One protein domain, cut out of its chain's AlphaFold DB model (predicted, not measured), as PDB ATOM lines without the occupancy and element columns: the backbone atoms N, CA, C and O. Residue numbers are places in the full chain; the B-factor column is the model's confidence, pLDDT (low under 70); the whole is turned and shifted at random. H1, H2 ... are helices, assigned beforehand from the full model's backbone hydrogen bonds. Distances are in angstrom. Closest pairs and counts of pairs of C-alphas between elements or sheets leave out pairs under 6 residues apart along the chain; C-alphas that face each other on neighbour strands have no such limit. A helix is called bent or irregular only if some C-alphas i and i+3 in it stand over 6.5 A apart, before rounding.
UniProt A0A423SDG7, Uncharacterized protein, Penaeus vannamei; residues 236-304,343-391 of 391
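AT A GLANCE: This is residues 236 to 304 and 343 to 391 of the 391 residues of an uncharacterized protein of Penaeus vannamei (UniProt A0A423SDG7). One long helix, H5, makes the length, and three shorter helices, H2, H3 and H4, form a small loose cluster by its first residues. H1 lies off this cluster, apart from the other helices, and residues 377 to 391, of which 377 to 389 belong to H5, stick out alone. The printed part has 118 residues with five named helices, H1 to H5 in chain order, and no named strand: all helix. It is extended, with a radius of gyration of the C-alphas of 21.4 A and spans of 74 by 26 by 23 A.

HOW THE PARTS SIT: H1, residues 236 to 244, touches no helix. H2, residues 253 to 260, and H4, residues 283 to 300, touch, the closest C-alphas being those of Glu 257 and Val 287, 6.4 A apart; H4 does so with residues 287 to 291 alone. They are only just about perpendicular, at 70.4 degrees. H3, residues 276 to 281, is close to H4 but not clearly touching, the closest C-alphas being those of Val 279 and Met 286, 6.2 A apart. H5, residues 343 to 389, is near H2, with 5 pairs of C-alphas within 10 A. Every O i to N i+4 pair is within hydrogen-bond range in H2, H3 and H4, against 3 of 5 in H1 and 41 of 43 in H5.

IN THESE COORDINATES: H1 begins at C-alpha 236, (112.891, -10.106, 76.724), and measures 13.0 A. H2 measures 10.7 A, H3 8.5 A and H4 26.2 A. H5 measures 68.6 A and ends at C-alpha 389, (96.876, -28.689, 75.657). It has a kink of 31 degrees near residue 351 and is only just irregular: C-alphas 344 and 347 are 6.51 A apart.

THE WHOLE: The C-alphas farthest apart, those of Gly 266 and Ala 391, are 74.9 A apart. Residues 305 to 342 are not printed, and C-alphas 304 and 343 are 22.2 A apart across this cut. The link from H2 to H3 is long, 15 residues. Mean pLDDT of the printed part is 80.7; 36 residues are under 70, among them 236 to 246 and 343 to 354.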
ATOM      1  N   ALA A 236     112.617 -11.385  76.070       55.28
ATOM      2  CA  ALA A 236     112.891 -10.106  76.724       55.28
ATOM      3  C   ALA A 236     113.676  -9.113  75.838       55.28
ATOM      4  O   ALA A 236     113.359  -7.923  75.827       55.28
ATOM      5  N   SER A 237     114.631  -9.584  75.027       51.56
ATOM      6  CA  SER A 237     115.413  -8.719  74.129       51.56
ATOM      7  C   SER A 237     114.596  -8.209  72.939       51.56
ATOM      8  O   SER A 237     114.892  -7.147  72.397       51.56
ATOM      9  N   ARG A 238     113.534  -8.923  72.543       53.72
ATOM     10  CA  ARG A 238     112.637  -8.493  71.456       53.72
ATOM     11  C   ARG A 238     111.645  -7.421  71.907       53.72
ATOM     12  O   ARG A 238     111.330  -6.533  71.125       53.72
ATOM     13  N   VAL A 239     111.204  -7.453  73.165       57.19
ATOM     14  CA  VAL A 239     110.293  -6.437  73.728       57.19
ATOM     15  C   VAL A 239     111.014  -5.105  73.977       57.19
ATOM     16  O   VAL A 239     110.441  -4.044  73.737       57.19
ATOM     17  N   LEU A 240     112.294  -5.136  74.366       55.56
ATOM     18  CA  LEU A 240     113.103  -3.926  74.574       55.56
ATOM     19  C   LEU A 240     113.329  -3.112  73.288       55.56
ATOM     20  O   LEU A 240     113.341  -1.883  73.343       55.56
ATOM     21  N   ILE A 241     113.416  -3.773  72.128       57.66
ATOM     22  CA  ILE A 241     113.515  -3.100  70.821       57.66
ATOM     23  C   ILE A 241     112.210  -2.353  70.487       57.66
ATOM     24  O   ILE A 241     112.254  -1.265  69.924       57.66
ATOM     25  N   LEU A 242     111.051  -2.875  70.904       53.97
ATOM     26  CA  LEU A 242     109.745  -2.266  70.618       53.97
ATOM     27  C   LEU A 242     109.433  -1.048  71.493       53.97
ATOM     28  O   LEU A 242     108.770  -0.117  71.039       53.97
ATOM     29  N   VAL A 243     109.926  -1.019  72.734       56.31
ATOM     30  CA  VAL A 243     109.757   0.146  73.621       56.31
ATOM     31  C   VAL A 243     110.663   1.308  73.188       56.31
ATOM     32  O   VAL A 243     110.282   2.472  73.336       56.31
ATOM     33  N   TYR A 244     111.814   1.019  72.570       52.78
ATOM     34  CA  TYR A 244     112.706   2.043  72.014       52.78
ATOM     35  C   TYR A 244     112.127   2.755  70.775       52.78
ATOM     36  O   TYR A 244     112.486   3.901  70.509       52.78
ATOM     37  N   SER A 245     111.162   2.152  70.070       54.34
ATOM     38  CA  SER A 245     110.562   2.726  68.852       54.34
ATOM     39  C   SER A 245     109.586   3.884  69.091       54.34
ATOM     40  O   SER A 245     109.174   4.547  68.139       54.34
ATOM     41  N   ARG A 246     109.217   4.191  70.344       64.69
ATOM     42  CA  ARG A 246     108.328   5.334  70.638       64.69
ATOM     43  C   ARG A 246     109.024   6.692  70.588       64.69
ATOM     44  O   ARG A 246     108.347   7.717  70.565       64.69
ATOM     45  N   ARG A 247     110.357   6.719  70.599       75.50
ATOM     46  CA  ARG A 247     111.144   7.945  70.464       75.50
ATOM     47  C   ARG A 247     111.916   7.855  69.168       75.50
ATOM     48  O   ARG A 247     113.013   7.312  69.126       75.50
ATOM     49  N   GLN A 248     111.315   8.383  68.109       83.62
ATOM     50  CA  GLN A 248     112.037   8.571  66.866       83.62
ATOM     51  C   GLN A 248     113.355   9.323  67.148       83.62
ATOM     52  O   GLN A 248     113.336  10.300  67.908       83.62
ATOM     53  N   PRO A 249     114.490   8.877  66.581       90.56
ATOM     54  CA  PRO A 249     115.785   9.491  66.849       90.56
ATOM     55  C   PRO A 249     115.769  10.976  66.456       90.56
ATOM     56  O   PRO A 249     115.000  11.370  65.575       90.56
ATOM     57  N   PRO A 250     116.581  11.832  67.098       94.12
ATOM     58  CA  PRO A 250     116.712  13.220  66.666       94.12
ATOM     59  C   PRO A 250     117.138  13.273  65.194       94.12
ATOM     60  O   PRO A 250     117.885  12.417  64.725       94.12
ATOM     61  N   ILE A 251     116.623  14.260  64.461       96.06
ATOM     62  CA  ILE A 251     117.069  14.537  63.091       96.06
ATOM     63  C   ILE A 251     118.535  14.947  63.180       96.06
ATOM     64  O   ILE A 251     118.897  15.746  64.049       96.06
ATOM     65  N   LEU A 252     119.359  14.357  62.320       97.50
ATOM     66  CA  LEU A 252     120.792  14.621  62.271       97.50
ATOM     67  C   LEU A 252     121.069  15.877  61.441       97.50
ATOM     68  O   LEU A 252     120.292  16.237  60.553       97.50
ATOM     69  N   ARG A 253     122.178  16.562  61.727       97.44
ATOM     70  CA  ARG A 253     122.561  17.784  61.003       97.44
ATOM     71  C   ARG A 253     122.798  17.483  59.525       97.44
ATOM     72  O   ARG A 253     122.326  18.220  58.667       97.44
ATOM     73  N   GLU A 254     123.441  16.358  59.252       97.69
ATOM     74  CA  GLU A 254     123.805  15.879  57.924       97.69
ATOM     75  C   GLU A 254     122.556  15.646  57.056       97.69
ATOM     76  O   GLU A 254     122.561  15.939  55.863       97.69
ATOM     77  N   GLU A 255     121.444  15.188  57.653       96.69
ATOM     78  CA  GLU A 255     120.166  15.041  56.942       96.69
ATOM     79  C   GLU A 255     119.593  16.402  56.509       96.69
ATOM     80  O   GLU A 255     118.994  16.509  55.436       96.69
ATOM     81  N   VAL A 256     119.765  17.441  57.333       97.62
ATOM     82  CA  VAL A 256     119.302  18.803  57.024       97.62
ATOM     83  C   VAL A 256     120.197  19.446  55.967       97.62
ATOM     84  O   VAL A 256     119.682  20.026  55.013       97.62
ATOM     85  N   GLU A 257     121.516  19.296  56.078       97.69
ATOM     86  CA  GLU A 257     122.481  19.791  55.088       97.69
ATOM     87  C   GLU A 257     122.232  19.173  53.709       97.69
ATOM     88  O   GLU A 257     122.049  19.901  52.732       97.69
ATOM     89  N   ALA A 258     122.081  17.845  53.649       97.06
ATOM     90  CA  ALA A 258     121.771  17.121  52.417       97.06
ATOM     91  C   ALA A 258     120.411  17.512  51.805       97.06
ATOM     92  O   ALA A 258     120.175  17.286  50.618       97.06
ATOM     93  N   ALA A 259     119.492  18.087  52.590       96.25
ATOM     94  CA  ALA A 259     118.224  18.614  52.088       96.25
ATOM     95  C   ALA A 259     118.339  20.060  51.569       96.25
ATOM     96  O   ALA A 259     117.639  20.427  50.619       96.25
ATOM     97  N   VAL A 260     119.209  20.877  52.170       96.62
ATOM     98  CA  VAL A 260     119.428  22.284  51.793       96.62
ATOM     99  C   VAL A 260     120.317  22.403  50.553       96.62
ATOM    100  O   VAL A 260     120.033  23.223  49.674       96.62
ATOM    101  N   GLU A 261     121.346  21.566  50.432       95.81
ATOM    102  CA  GLU A 261     122.311  21.585  49.327       95.81
ATOM    103  C   GLU A 261     121.655  21.470  47.930       95.81
ATOM    104  O   GLU A 261     121.871  22.359  47.101       95.81
ATOM    105  N   PRO A 262     120.769  20.494  47.640       95.75
ATOM    106  CA  PRO A 262     120.147  20.357  46.320       95.75
ATOM    107  C   PRO A 262     118.978  21.330  46.079       95.75
ATOM    108  O   PRO A 262     118.223  21.178  45.107       95.75
ATOM    109  N   SER A 263     118.757  22.320  46.952       93.50
ATOM    110  CA  SER A 263     117.688  23.293  46.736       93.50
ATOM    111  C   SER A 263     117.993  24.156  45.499       93.50
ATOM    112  O   SER A 263     119.016  24.824  45.386       93.50
ATOM    113  N   LYS A 264     117.120  24.081  44.481       91.19
ATOM    114  CA  LYS A 264     117.357  24.807  43.220       91.19
ATOM    115  C   LYS A 264     117.308  26.320  43.453       91.19
ATOM    116  O   LYS A 264     116.314  26.817  43.992       91.19
ATOM    117  N   LYS A 265     118.341  27.017  42.977       93.94
ATOM    118  CA  LYS A 265     118.413  28.484  42.884       93.94
ATOM    119  C   LYS A 265     117.350  29.022  41.914       93.94
ATOM    120  O   LYS A 265     116.850  28.272  41.073       93.94
ATOM    121  N   GLY A 266     116.973  30.292  42.051       91.06
ATOM    122  CA  GLY A 266     115.966  30.936  41.197       91.06
ATOM    123  C   GLY A 266     114.506  30.566  41.495       91.06
ATOM    124  O   GLY A 266     113.614  30.893  40.714       91.06
ATOM    125  N   LYS A 267     114.227  29.887  42.614       88.75
ATOM    126  CA  LYS A 267     112.850  29.701  43.098       88.75
ATOM    127  C   LYS A 267     112.372  30.978  43.781       88.75
ATOM    128  O   LYS A 267     113.108  31.542  44.590       88.75
ATOM    129  N   SER A 268     111.125  31.385  43.528       89.00
ATOM    130  CA  SER A 268     110.526  32.482  44.295       89.00
ATOM    131  C   SER A 268     110.517  32.127  45.770       89.00
ATOM    132  O   SER A 268     110.257  30.977  46.148       89.00
ATOM    133  N   ALA A 269     110.739  33.145  46.586       92.69
ATOM    134  CA  ALA A 269     110.577  33.042  48.016       92.69
ATOM    135  C   ALA A 269     109.163  32.562  48.397       92.69
ATOM    136  O   ALA A 269     108.200  32.708  47.633       92.69
ATOM    137  N   GLY A 270     109.064  31.924  49.564       88.31
ATOM    138  CA  GLY A 270     107.786  31.559  50.162       88.31
ATOM    139  C   GLY A 270     107.011  32.779  50.665       88.31
ATOM    140  O   GLY A 270     107.371  33.926  50.420       88.31
ATOM    141  N   THR A 271     105.922  32.523  51.391       88.44
ATOM    142  CA  THR A 271     105.116  33.563  52.058       88.44
ATOM    143  C   THR A 271     105.905  34.335  53.120       88.44
ATOM    144  O   THR A 271     105.600  35.485  53.416       88.44
ATOM    145  N   ASP A 272     106.956  33.711  53.636       87.44
ATOM    146  CA  ASP A 272     107.952  34.271  54.541       87.44
ATOM    147  C   ASP A 272     108.970  35.191  53.848       87.44
ATOM    148  O   ASP A 272     109.808  35.783  54.522       87.44
ATOM    149  N   ASN A 273     108.911  35.330  52.517       93.06
ATOM    150  CA  ASN A 273     109.898  36.045  51.707       93.06
ATOM    151  C   ASN A 273     111.340  35.521  51.873       93.06
ATOM    152  O   ASN A 273     112.296  36.213  51.523       93.06
ATOM    153  N   ILE A 274     111.513  34.271  52.319       92.62
ATOM    154  CA  ILE A 274     112.821  33.616  52.397       92.62
ATOM    155  C   ILE A 274     113.050  32.830  51.100       92.62
ATOM    156  O   ILE A 274     112.338  31.872  50.784       92.62
ATOM    157  N   SER A 275     114.027  33.256  50.297       95.69
ATOM    158  CA  SER A 275     114.410  32.550  49.069       95.69
ATOM    159  C   SER A 275     115.297  31.341  49.382       95.69
ATOM    160  O   SER A 275     116.011  31.316  50.384       95.69
ATOM    161  N   ALA A 276     115.305  30.340  48.494       94.94
ATOM    162  CA  ALA A 276     116.203  29.186  48.629       94.94
ATOM    163  C   ALA A 276     117.689  29.602  48.643       94.94
ATOM    164  O   ALA A 276     118.502  28.976  49.313       94.94
ATOM    165  N   GLU A 277     118.025  30.690  47.951       95.81
ATOM    166  CA  GLU A 277     119.369  31.274  47.939       95.81
ATOM    167  C   GLU A 277     119.752  31.847  49.298       95.81
ATOM    168  O   GLU A 277     120.888  31.671  49.716       95.81
ATOM    169  N   LEU A 278     118.814  32.473  50.014       95.81
ATOM    170  CA  LEU A 278     119.057  32.992  51.359       95.81
ATOM    171  C   LEU A 278     119.213  31.847  52.368       95.81
ATOM    172  O   LEU A 278     120.067  31.913  53.248       95.81
ATOM    173  N   VAL A 279     118.458  30.757  52.187       96.56
ATOM    174  CA  VAL A 279     118.637  29.528  52.977       96.56
ATOM    175  C   VAL A 279     120.023  28.918  52.742       96.56
ATOM    176  O   VAL A 279     120.699  28.560  53.702       96.56
ATOM    177  N   GLN A 280     120.482  28.841  51.489       96.31
ATOM    178  CA  GLN A 280     121.825  28.346  51.161       96.31
ATOM    179  C   GLN A 280     122.936  29.296  51.632       96.31
ATOM    180  O   GLN A 280     123.940  28.844  52.175       96.31
ATOM    181  N   ALA A 281     122.760  30.606  51.446       96.94
ATOM    182  CA  ALA A 281     123.734  31.628  51.825       96.94
ATOM    183  C   ALA A 281     123.894  31.753  53.345       96.94
ATOM    184  O   ALA A 281     124.971  32.108  53.813       96.94
ATOM    185  N   GLY A 282     122.853  31.418  54.114       96.06
ATOM    186  CA  GLY A 282     122.917  31.367  55.573       96.06
ATOM    187  C   GLY A 282     123.820  30.257  56.123       96.06
ATOM    188  O   GLY A 282     124.084  30.239  57.324       96.06
ATOM    189  N   GLY A 283     124.295  29.340  55.271       96.56
ATOM    190  CA  GLY A 283     125.288  28.332  55.626       96.56
ATOM    191  C   GLY A 283     124.914  27.553  56.887       96.56
ATOM    192  O   GLY A 283     123.805  27.032  57.018       96.56
ATOM    193  N   GLN A 284     125.852  27.484  57.828       97.12
ATOM    194  CA  GLN A 284     125.710  26.649  59.018       97.12
ATOM    195  C   GLN A 284     124.734  27.191  60.066       97.12
ATOM    196  O   GLN A 284     124.104  26.405  60.782       97.12
ATOM    197  N   ASP A 285     124.542  28.507  60.122       97.44
ATOM    198  CA  ASP A 285     123.601  29.124  61.058       97.44
ATOM    199  C   ASP A 285     122.158  28.798  60.658       97.44
ATOM    200  O   ASP A 285     121.338  28.409  61.493       97.44
ATOM    201  N   MET A 286     121.865  28.853  59.354       97.19
ATOM    202  CA  MET A 286     120.557  28.473  58.819       97.19
ATOM    203  C   MET A 286     120.269  26.982  59.024       97.19
ATOM    204  O   MET A 286     119.172  26.617  59.449       97.19
ATOM    205  N   VAL A 287     121.254  26.113  58.781       97.38
ATOM    206  CA  VAL A 287     121.134  24.670  59.045       97.38
ATOM    207  C   VAL A 287     120.838  24.410  60.524       97.38
ATOM    208  O   VAL A 287     119.943  23.627  60.839       97.38
ATOM    209  N   SER A 288     121.523  25.101  61.439       97.75
ATOM    210  CA  SER A 288     121.318  24.958  62.887       97.75
ATOM    211  C   SER A 288     119.922  25.419  63.330       97.75
ATOM    212  O   SER A 288     119.267  24.762  64.150       97.75
ATOM    213  N   ALA A 289     119.420  26.511  62.745       97.00
ATOM    214  CA  ALA A 289     118.061  26.989  62.979       97.00
ATOM    215  C   ALA A 289     117.010  25.986  62.468       97.00
ATOM    216  O   ALA A 289     116.099  25.608  63.211       97.00
ATOM    217  N   LEU A 290     117.170  25.486  61.237       96.50
ATOM    218  CA  LEU A 290     116.288  24.473  60.650       96.50
ATOM    219  C   LEU A 290     116.294  23.178  61.465       96.50
ATOM    220  O   LEU A 290     115.233  22.629  61.756       96.50
ATOM    221  N   LEU A 291     117.468  22.722  61.902       97.06
ATOM    222  CA  LEU A 291     117.626  21.550  62.758       97.06
ATOM    223  C   LEU A 291     116.867  21.706  64.081       97.06
ATOM    224  O   LEU A 291     116.201  20.772  64.533       97.06
ATOM    225  N   THR A 292     116.929  22.894  64.685       97.00
ATOM    226  CA  THR A 292     116.216  23.209  65.930       97.00
ATOM    227  C   THR A 292     114.704  23.131  65.736       97.00
ATOM    228  O   THR A 292     114.016  22.493  66.534       97.00
ATOM    229  N   VAL A 293     114.179  23.715  64.654       96.19
ATOM    230  CA  VAL A 293     112.746  23.660  64.325       96.19
ATOM    231  C   VAL A 293     112.306  22.225  64.045       96.19
ATOM    232  O   VAL A 293     111.333  21.758  64.632       96.19
ATOM    233  N   CYS A 294     113.052  21.493  63.218       96.06
ATOM    234  CA  CYS A 294     112.786  20.097  62.878       96.06
ATOM    235  C   CYS A 294     112.726  19.202  64.124       96.06
ATOM    236  O   CYS A 294     111.770  18.449  64.312       96.06
ATOM    237  N   ASN A 295     113.708  19.324  65.020       96.19
ATOM    238  CA  ASN A 295     113.732  18.560  66.264       96.19
ATOM    239  C   ASN A 295     112.643  18.998  67.249       96.19
ATOM    240  O   ASN A 295     112.106  18.152  67.963       96.19
ATOM    241  N   LYS A 296     112.272  20.284  67.277       95.62
ATOM    242  CA  LYS A 296     111.155  20.770  68.093       95.62
ATOM    243  C   LYS A 296     109.832  20.171  67.617       95.62
ATOM    244  O   LYS A 296     109.181  19.507  68.415       95.62
ATOM    245  N   THR A 297     109.502  20.302  66.332       94.81
ATOM    246  CA  THR A 297     108.291  19.724  65.722       94.81
ATOM    247  C   THR A 297     108.236  18.211  65.909       94.81
ATOM    248  O   THR A 297     107.180  17.658  66.194       94.81
ATOM    249  N   ARG A 298     109.378  17.518  65.813       92.12
ATOM    250  CA  ARG A 298     109.445  16.069  66.045       92.12
ATOM    251  C   ARG A 298     109.173  15.687  67.500       92.12
ATOM    252  O   ARG A 298     108.545  14.663  67.745       92.12
ATOM    253  N   ARG A 299     109.645  16.487  68.463       93.50
ATOM    254  CA  ARG A 299     109.440  16.248  69.903       93.50
ATOM    255  C   ARG A 299     108.024  16.588  70.358       93.50
ATOM    256  O   ARG A 299     107.479  15.858  71.175       93.50
ATOM    257  N   THR A 300     107.462  17.692  69.873       94.44
ATOM    258  CA  THR A 300     106.135  18.168  70.294       94.44
ATOM    259  C   THR A 300     105.004  17.570  69.463       94.44
ATOM    260  O   THR A 300     103.880  17.494  69.940       94.44
ATOM    261  N   GLY A 301     105.279  17.156  68.222       93.50
ATOM    262  CA  GLY A 301     104.251  16.802  67.240       93.50
ATOM    263  C   GLY A 301     103.493  18.014  66.681       93.50
ATOM    264  O   GLY A 301     102.627  17.855  65.821       93.50
ATOM    265  N   GLU A 302     103.818  19.225  67.137       93.19
ATOM    266  CA  GLU A 302     103.155  20.461  66.736       93.19
ATOM    267  C   GLU A 302     103.871  21.082  65.540       93.19
ATOM    268  O   GLU A 302     105.022  21.516  65.635       93.19
ATOM    269  N   TRP A 303     103.179  21.142  64.406       89.06
ATOM    270  CA  TRP A 303     103.659  21.871  63.237       89.06
ATOM    271  C   TRP A 303     103.446  23.378  63.426       89.06
ATOM    272  O   TRP A 303     102.407  23.772  63.961       89.06
ATOM    273  N   PRO A 304     104.379  24.235  62.963       86.69
ATOM    274  CA  PRO A 304     104.154  25.673  62.958       86.69
ATOM    275  C   PRO A 304     102.862  25.981  62.197       86.69
ATOM    276  O   PRO A 304     102.612  25.420  61.127       86.69
ATOM    277  N   ALA A 343     106.858  29.596  40.247       41.44
ATOM    278  CA  ALA A 343     107.699  29.764  41.419       41.44
ATOM    279  C   ALA A 343     106.976  29.448  42.755       41.44
ATOM    280  O   ALA A 343     107.542  28.813  43.649       41.44
ATOM    281  N   THR A 344     105.662  29.692  42.833       45.09
ATOM    282  CA  THR A 344     104.809  29.306  43.983       45.09
ATOM    283  C   THR A 344     104.584  27.793  44.123       45.09
ATOM    284  O   THR A 344     104.139  27.318  45.171       45.09
ATOM    285  N   ARG A 345     104.909  26.995  43.093       47.72
ATOM    286  CA  ARG A 345     104.771  25.530  43.142       47.72
ATOM    287  C   ARG A 345     105.937  24.841  43.858       47.72
ATOM    288  O   ARG A 345     105.748  23.738  44.367       47.72
ATOM    289  N   GLN A 346     107.123  25.454  43.938       44.16
ATOM    290  CA  GLN A 346     108.352  24.709  44.243       44.16
ATOM    291  C   GLN A 346     108.933  24.881  45.660       44.16
ATOM    292  O   GLN A 346     109.619  23.964  46.116       44.16
ATOM    293  N   SER A 347     108.641  25.966  46.392       43.44
ATOM    294  CA  SER A 347     108.904  26.038  47.849       43.44
ATOM    295  C   SER A 347     107.916  25.152  48.613       43.44
ATOM    296  O   SER A 347     108.316  24.321  49.429       43.44
ATOM    297  N   ARG A 348     106.641  25.188  48.192       52.38
ATOM    298  CA  ARG A 348     105.634  24.180  48.535       52.38
ATOM    299  C   ARG A 348     106.136  22.778  48.224       52.38
ATOM    300  O   ARG A 348     105.904  21.900  49.029       52.38
ATOM    301  N   SER A 349     106.869  22.567  47.129       50.41
ATOM    302  CA  SER A 349     107.439  21.256  46.791       50.41
ATOM    303  C   SER A 349     108.560  20.792  47.727       50.41
ATOM    304  O   SER A 349     108.689  19.589  47.891       50.41
ATOM    305  N   CYS A 350     109.370  21.673  48.329       52.12
ATOM    306  CA  CYS A 350     110.441  21.259  49.252       52.12
ATOM    307  C   CYS A 350     109.878  20.910  50.634       52.12
ATOM    308  O   CYS A 350     110.117  19.811  51.125       52.12
ATOM    309  N   PHE A 351     109.024  21.771  51.198       57.03
ATOM    310  CA  PHE A 351     108.284  21.437  52.417       57.03
ATOM    311  C   PHE A 351     107.344  20.252  52.205       57.03
ATOM    312  O   PHE A 351     107.231  19.413  53.087       57.03
ATOM    313  N   ARG A 352     106.709  20.130  51.031       66.94
ATOM    314  CA  ARG A 352     105.933  18.942  50.659       66.94
ATOM    315  C   ARG A 352     106.823  17.714  50.552       66.94
ATOM    316  O   ARG A 352     106.418  16.704  51.082       66.94
ATOM    317  N   MET A 353     108.017  17.786  49.964       67.56
ATOM    318  CA  MET A 353     108.940  16.645  49.898       67.56
ATOM    319  C   MET A 353     109.426  16.229  51.293       67.56
ATOM    320  O   MET A 353     109.428  15.044  51.598       67.56
ATOM    321  N   LEU A 354     109.793  17.180  52.160       60.75
ATOM    322  CA  LEU A 354     110.168  16.896  53.550       60.75
ATOM    323  C   LEU A 354     108.983  16.336  54.341       60.75
ATOM    324  O   LEU A 354     109.142  15.359  55.065       60.75
ATOM    325  N   ARG A 355     107.782  16.892  54.150       70.50
ATOM    326  CA  ARG A 355     106.537  16.404  54.754       70.50
ATOM    327  C   ARG A 355     106.134  15.032  54.218       70.50
ATOM    328  O   ARG A 355     105.715  14.208  55.005       70.50
ATOM    329  N   GLU A 356     106.256  14.770  52.923       69.62
ATOM    330  CA  GLU A 356     105.946  13.485  52.289       69.62
ATOM    331  C   GLU A 356     106.967  12.434  52.700       69.62
ATOM    332  O   GLU A 356     106.560  11.355  53.088       69.62
ATOM    333  N   ARG A 357     108.269  12.745  52.746       65.69
ATOM    334  CA  ARG A 357     109.278  11.838  53.318       65.69
ATOM    335  C   ARG A 357     109.040  11.581  54.802       65.69
ATOM    336  O   ARG A 357     109.250  10.466  55.263       65.69
ATOM    337  N   PHE A 358     108.591  12.589  55.545       65.50
ATOM    338  CA  PHE A 358     108.216  12.436  56.946       65.50
ATOM    339  C   PHE A 358     106.971  11.551  57.107       65.50
ATOM    340  O   PHE A 358     106.991  10.624  57.907       65.50
ATOM    341  N   LEU A 359     105.910  11.797  56.333       69.12
ATOM    342  CA  LEU A 359     104.678  11.005  56.344       69.12
ATOM    343  C   LEU A 359     104.902   9.584  55.821       69.12
ATOM    344  O   LEU A 359     104.328   8.656  56.367       69.12
ATOM    345  N   GLN A 360     105.763   9.405  54.820       72.19
ATOM    346  CA  GLN A 360     106.166   8.097  54.316       72.19
ATOM    347  C   GLN A 360     106.894   7.320  55.410       72.19
ATOM    348  O   GLN A 360     106.486   6.211  55.711       72.19
ATOM    349  N   ARG A 361     107.869   7.929  56.107       66.06
ATOM    350  CA  ARG A 361     108.504   7.292  57.275       66.06
ATOM    351  C   ARG A 361     107.479   6.950  58.368       66.06
ATOM    352  O   ARG A 361     107.568   5.880  58.943       66.06
ATOM    353  N   GLN A 362     106.485   7.808  58.627       68.88
ATOM    354  CA  GLN A 362     105.395   7.501  59.572       68.88
ATOM    355  C   GLN A 362     104.524   6.322  59.108       68.88
ATOM    356  O   GLN A 362     104.093   5.519  59.932       68.88
ATOM    357  N   GLN A 363     104.256   6.217  57.806       70.75
ATOM    358  CA  GLN A 363     103.474   5.134  57.218       70.75
ATOM    359  C   GLN A 363     104.249   3.812  57.243       70.75
ATOM    360  O   GLN A 363     103.685   2.797  57.640       70.75
ATOM    361  N   ASP A 364     105.533   3.840  56.887       66.69
ATOM    362  CA  ASP A 364     106.432   2.687  56.935       66.69
ATOM    363  C   ASP A 364     106.610   2.216  58.394       66.69
ATOM    364  O   ASP A 364     106.543   1.019  58.682       66.69
ATOM    365  N   ASP A 365     106.729   3.157  59.343       62.91
ATOM    366  CA  ASP A 365     106.720   2.869  60.780       62.91
ATOM    367  C   ASP A 365     105.389   2.203  61.183       62.91
ATOM    368  O   ASP A 365     105.388   1.177  61.863       62.91
ATOM    369  N   HIS A 366     104.240   2.740  60.750       66.56
ATOM    370  CA  HIS A 366     102.910   2.188  61.048       66.56
ATOM    371  C   HIS A 366     102.700   0.784  60.458       66.56
ATOM    372  O   HIS A 366     102.107  -0.083  61.105       66.56
ATOM    373  N   GLU A 367     103.195   0.524  59.250       72.75
ATOM    374  CA  GLU A 367     103.152  -0.799  58.629       72.75
ATOM    375  C   GLU A 367     103.999  -1.799  59.419       72.75
ATOM    376  O   GLU A 367     103.495  -2.866  59.786       72.75
ATOM    377  N   ALA A 368     105.225  -1.413  59.794       60.00
ATOM    378  CA  ALA A 368     106.073  -2.203  60.677       60.00
ATOM    379  C   ALA A 368     105.371  -2.494  62.017       60.00
ATOM    380  O   ALA A 368     105.363  -3.641  62.471       60.00
ATOM    381  N   TYR A 369     104.690  -1.507  62.612       61.97
ATOM    382  CA  TYR A 369     103.870  -1.705  63.812       61.97
ATOM    383  C   TYR A 369     102.724  -2.697  63.593       61.97
ATOM    384  O   TYR A 369     102.477  -3.528  64.467       61.97
ATOM    385  N   SER A 370     102.036  -2.656  62.450       70.31
ATOM    386  CA  SER A 370     100.948  -3.596  62.153       70.31
ATOM    387  C   SER A 370     101.448  -5.042  62.042       70.31
ATOM    388  O   SER A 370     100.832  -5.964  62.587       70.31
ATOM    389  N   ILE A 371     102.616  -5.236  61.421       73.75
ATOM    390  CA  ILE A 371     103.270  -6.540  61.271       73.75
ATOM    391  C   ILE A 371     103.688  -7.071  62.645       73.75
ATOM    392  O   ILE A 371     103.419  -8.227  62.978       73.75
ATOM    393  N   ILE A 372     104.277  -6.214  63.483       62.91
ATOM    394  CA  ILE A 372     104.686  -6.558  64.847       62.91
ATOM    395  C   ILE A 372     103.466  -6.873  65.724       62.91
ATOM    396  O   ILE A 372     103.481  -7.865  66.447       62.91
ATOM    397  N   ALA A 373     102.389  -6.088  65.651       66.69
ATOM    398  CA  ALA A 373     101.164  -6.332  66.412       66.69
ATOM    399  C   ALA A 373     100.515  -7.672  66.032       66.69
ATOM    400  O   ALA A 373     100.075  -8.424  66.904       66.69
ATOM    401  N   ASN A 374     100.509  -8.008  64.740       79.69
ATOM    402  CA  ASN A 374     100.048  -9.310  64.267       79.69
ATOM    403  C   ASN A 374     100.960 -10.443  64.748       79.69
ATOM    404  O   ASN A 374     100.457 -11.466  65.211       79.69
ATOM    405  N   LEU A 375     102.282 -10.251  64.732       73.88
ATOM    406  CA  LEU A 375     103.234 -11.231  65.254       73.88
ATOM    407  C   LEU A 375     103.033 -11.482  66.757       73.88
ATOM    408  O   LEU A 375     102.989 -12.632  67.188       73.88
ATOM    409  N   VAL A 376     102.854 -10.422  67.552       78.50
ATOM    410  CA  VAL A 376     102.565 -10.524  68.991       78.50
ATOM    411  C   VAL A 376     101.251 -11.268  69.225       78.50
ATOM    412  O   VAL A 376     101.201 -12.157  70.074       78.50
ATOM    413  N   ARG A 377     100.209 -10.971  68.438       83.88
ATOM    414  CA  ARG A 377      98.922 -11.673  68.520       83.88
ATOM    415  C   ARG A 377      99.085 -13.168  68.226       83.88
ATOM    416  O   ARG A 377      98.579 -13.983  68.986       83.88
ATOM    417  N   VAL A 378      99.844 -13.538  67.193       86.69
ATOM    418  CA  VAL A 378     100.123 -14.946  66.849       86.69
ATOM    419  C   VAL A 378     100.876 -15.667  67.970       86.69
ATOM    420  O   VAL A 378     100.518 -16.790  68.326       86.69
ATOM    421  N   ILE A 379     101.896 -15.029  68.554       83.00
ATOM    422  CA  ILE A 379     102.663 -15.606  69.668       83.00
ATOM    423  C   ILE A 379     101.760 -15.818  70.890       83.00
ATOM    424  O   ILE A 379     101.797 -16.892  71.490       83.00
ATOM    425  N   ALA A 380     100.914 -14.838  71.226       82.75
ATOM    426  CA  ALA A 380      99.981 -14.933  72.344       82.75
ATOM    427  C   ALA A 380      98.965 -16.070  72.150       82.75
ATOM    428  O   ALA A 380      98.791 -16.895  73.044       82.75
ATOM    429  N   THR A 381      98.353 -16.178  70.966       89.50
ATOM    430  CA  THR A 381      97.408 -17.264  70.662       89.50
ATOM    431  C   THR A 381      98.079 -18.632  70.768       89.50
ATOM    432  O   THR A 381      97.497 -19.568  71.314       89.50
ATOM    433  N   ARG A 382      99.327 -18.764  70.299       87.12
ATOM    434  CA  ARG A 382     100.069 -20.027  70.387       87.12
ATOM    435  C   ARG A 382     100.392 -20.412  71.830       87.12
ATOM    436  O   ARG A 382     100.279 -21.586  72.165       87.12
ATOM    437  N   ALA A 383     100.744 -19.445  72.677       82.75
ATOM    438  CA  ALA A 383     100.979 -19.685  74.099       82.75
ATOM    439  C   ALA A 383      99.707 -20.178  74.808       82.75
ATOM    440  O   ALA A 383      99.763 -21.167  75.532       82.75
ATOM    441  N   VAL A 384      98.553 -19.558  74.527       92.50
ATOM    442  CA  VAL A 384      97.252 -19.978  75.083       92.50
ATOM    443  C   VAL A 384      96.897 -21.405  74.655       92.50
ATOM    444  O   VAL A 384      96.499 -22.220  75.487       92.50
ATOM    445  N   LEU A 385      97.089 -21.739  73.375       92.44
ATOM    446  CA  LEU A 385      96.834 -23.089  72.865       92.44
ATOM    447  C   LEU A 385      97.756 -24.138  73.499       92.44
ATOM    448  O   LEU A 385      97.305 -25.236  73.810       92.44
ATOM    449  N   GLN A 386      99.028 -23.804  73.739       90.12
ATOM    450  CA  GLN A 386      99.953 -24.703  74.432       90.12
ATOM    451  C   GLN A 386      99.526 -24.943  75.880       90.12
ATOM    452  O   GLN A 386      99.480 -26.095  76.304       90.12
ATOM    453  N   THR A 387      99.134 -23.898  76.615       88.50
ATOM    454  CA  THR A 387      98.640 -24.057  77.991       88.50
ATOM    455  C   THR A 387      97.342 -24.858  78.056       88.50
ATOM    456  O   THR A 387      97.185 -25.669  78.958       88.50
ATOM    457  N   ALA A 388      96.449 -24.693  77.075       89.56
ATOM    458  CA  ALA A 388      95.209 -25.462  76.993       89.56
ATOM    459  C   ALA A 388      95.436 -26.942  76.647       89.56
ATOM    460  O   ALA A 388      94.604 -27.765  76.989       89.56
ATOM    461  N   SER A 389      96.543 -27.291  75.978       91.44
ATOM    462  CA  SER A 389      96.876 -28.689  75.657       91.44
ATOM    463  C   SER A 389      97.534 -29.459  76.806       91.44
ATOM    464  O   SER A 389      97.672 -30.676  76.720       91.44
ATOM    465  N   MET A 390      97.995 -28.752  77.843       87.62
ATOM    466  CA  MET A 390      98.626 -29.353  79.024       87.62
ATOM    467  C   MET A 390      97.664 -29.485  80.214       87.62
ATOM    468  O   MET A 390      98.048 -30.075  81.222       87.62
ATOM    469  N   ALA A 391      96.463 -28.917  80.101       79.94
ATOM    470  CA  ALA A 391      95.353 -29.080  81.035       79.94
ATOM    471  C   ALA A 391      94.406 -30.159  80.505       79.94
ATOM    472  O   ALA A 391      93.874 -30.917  81.346       79.94
TER     473      ALA A 391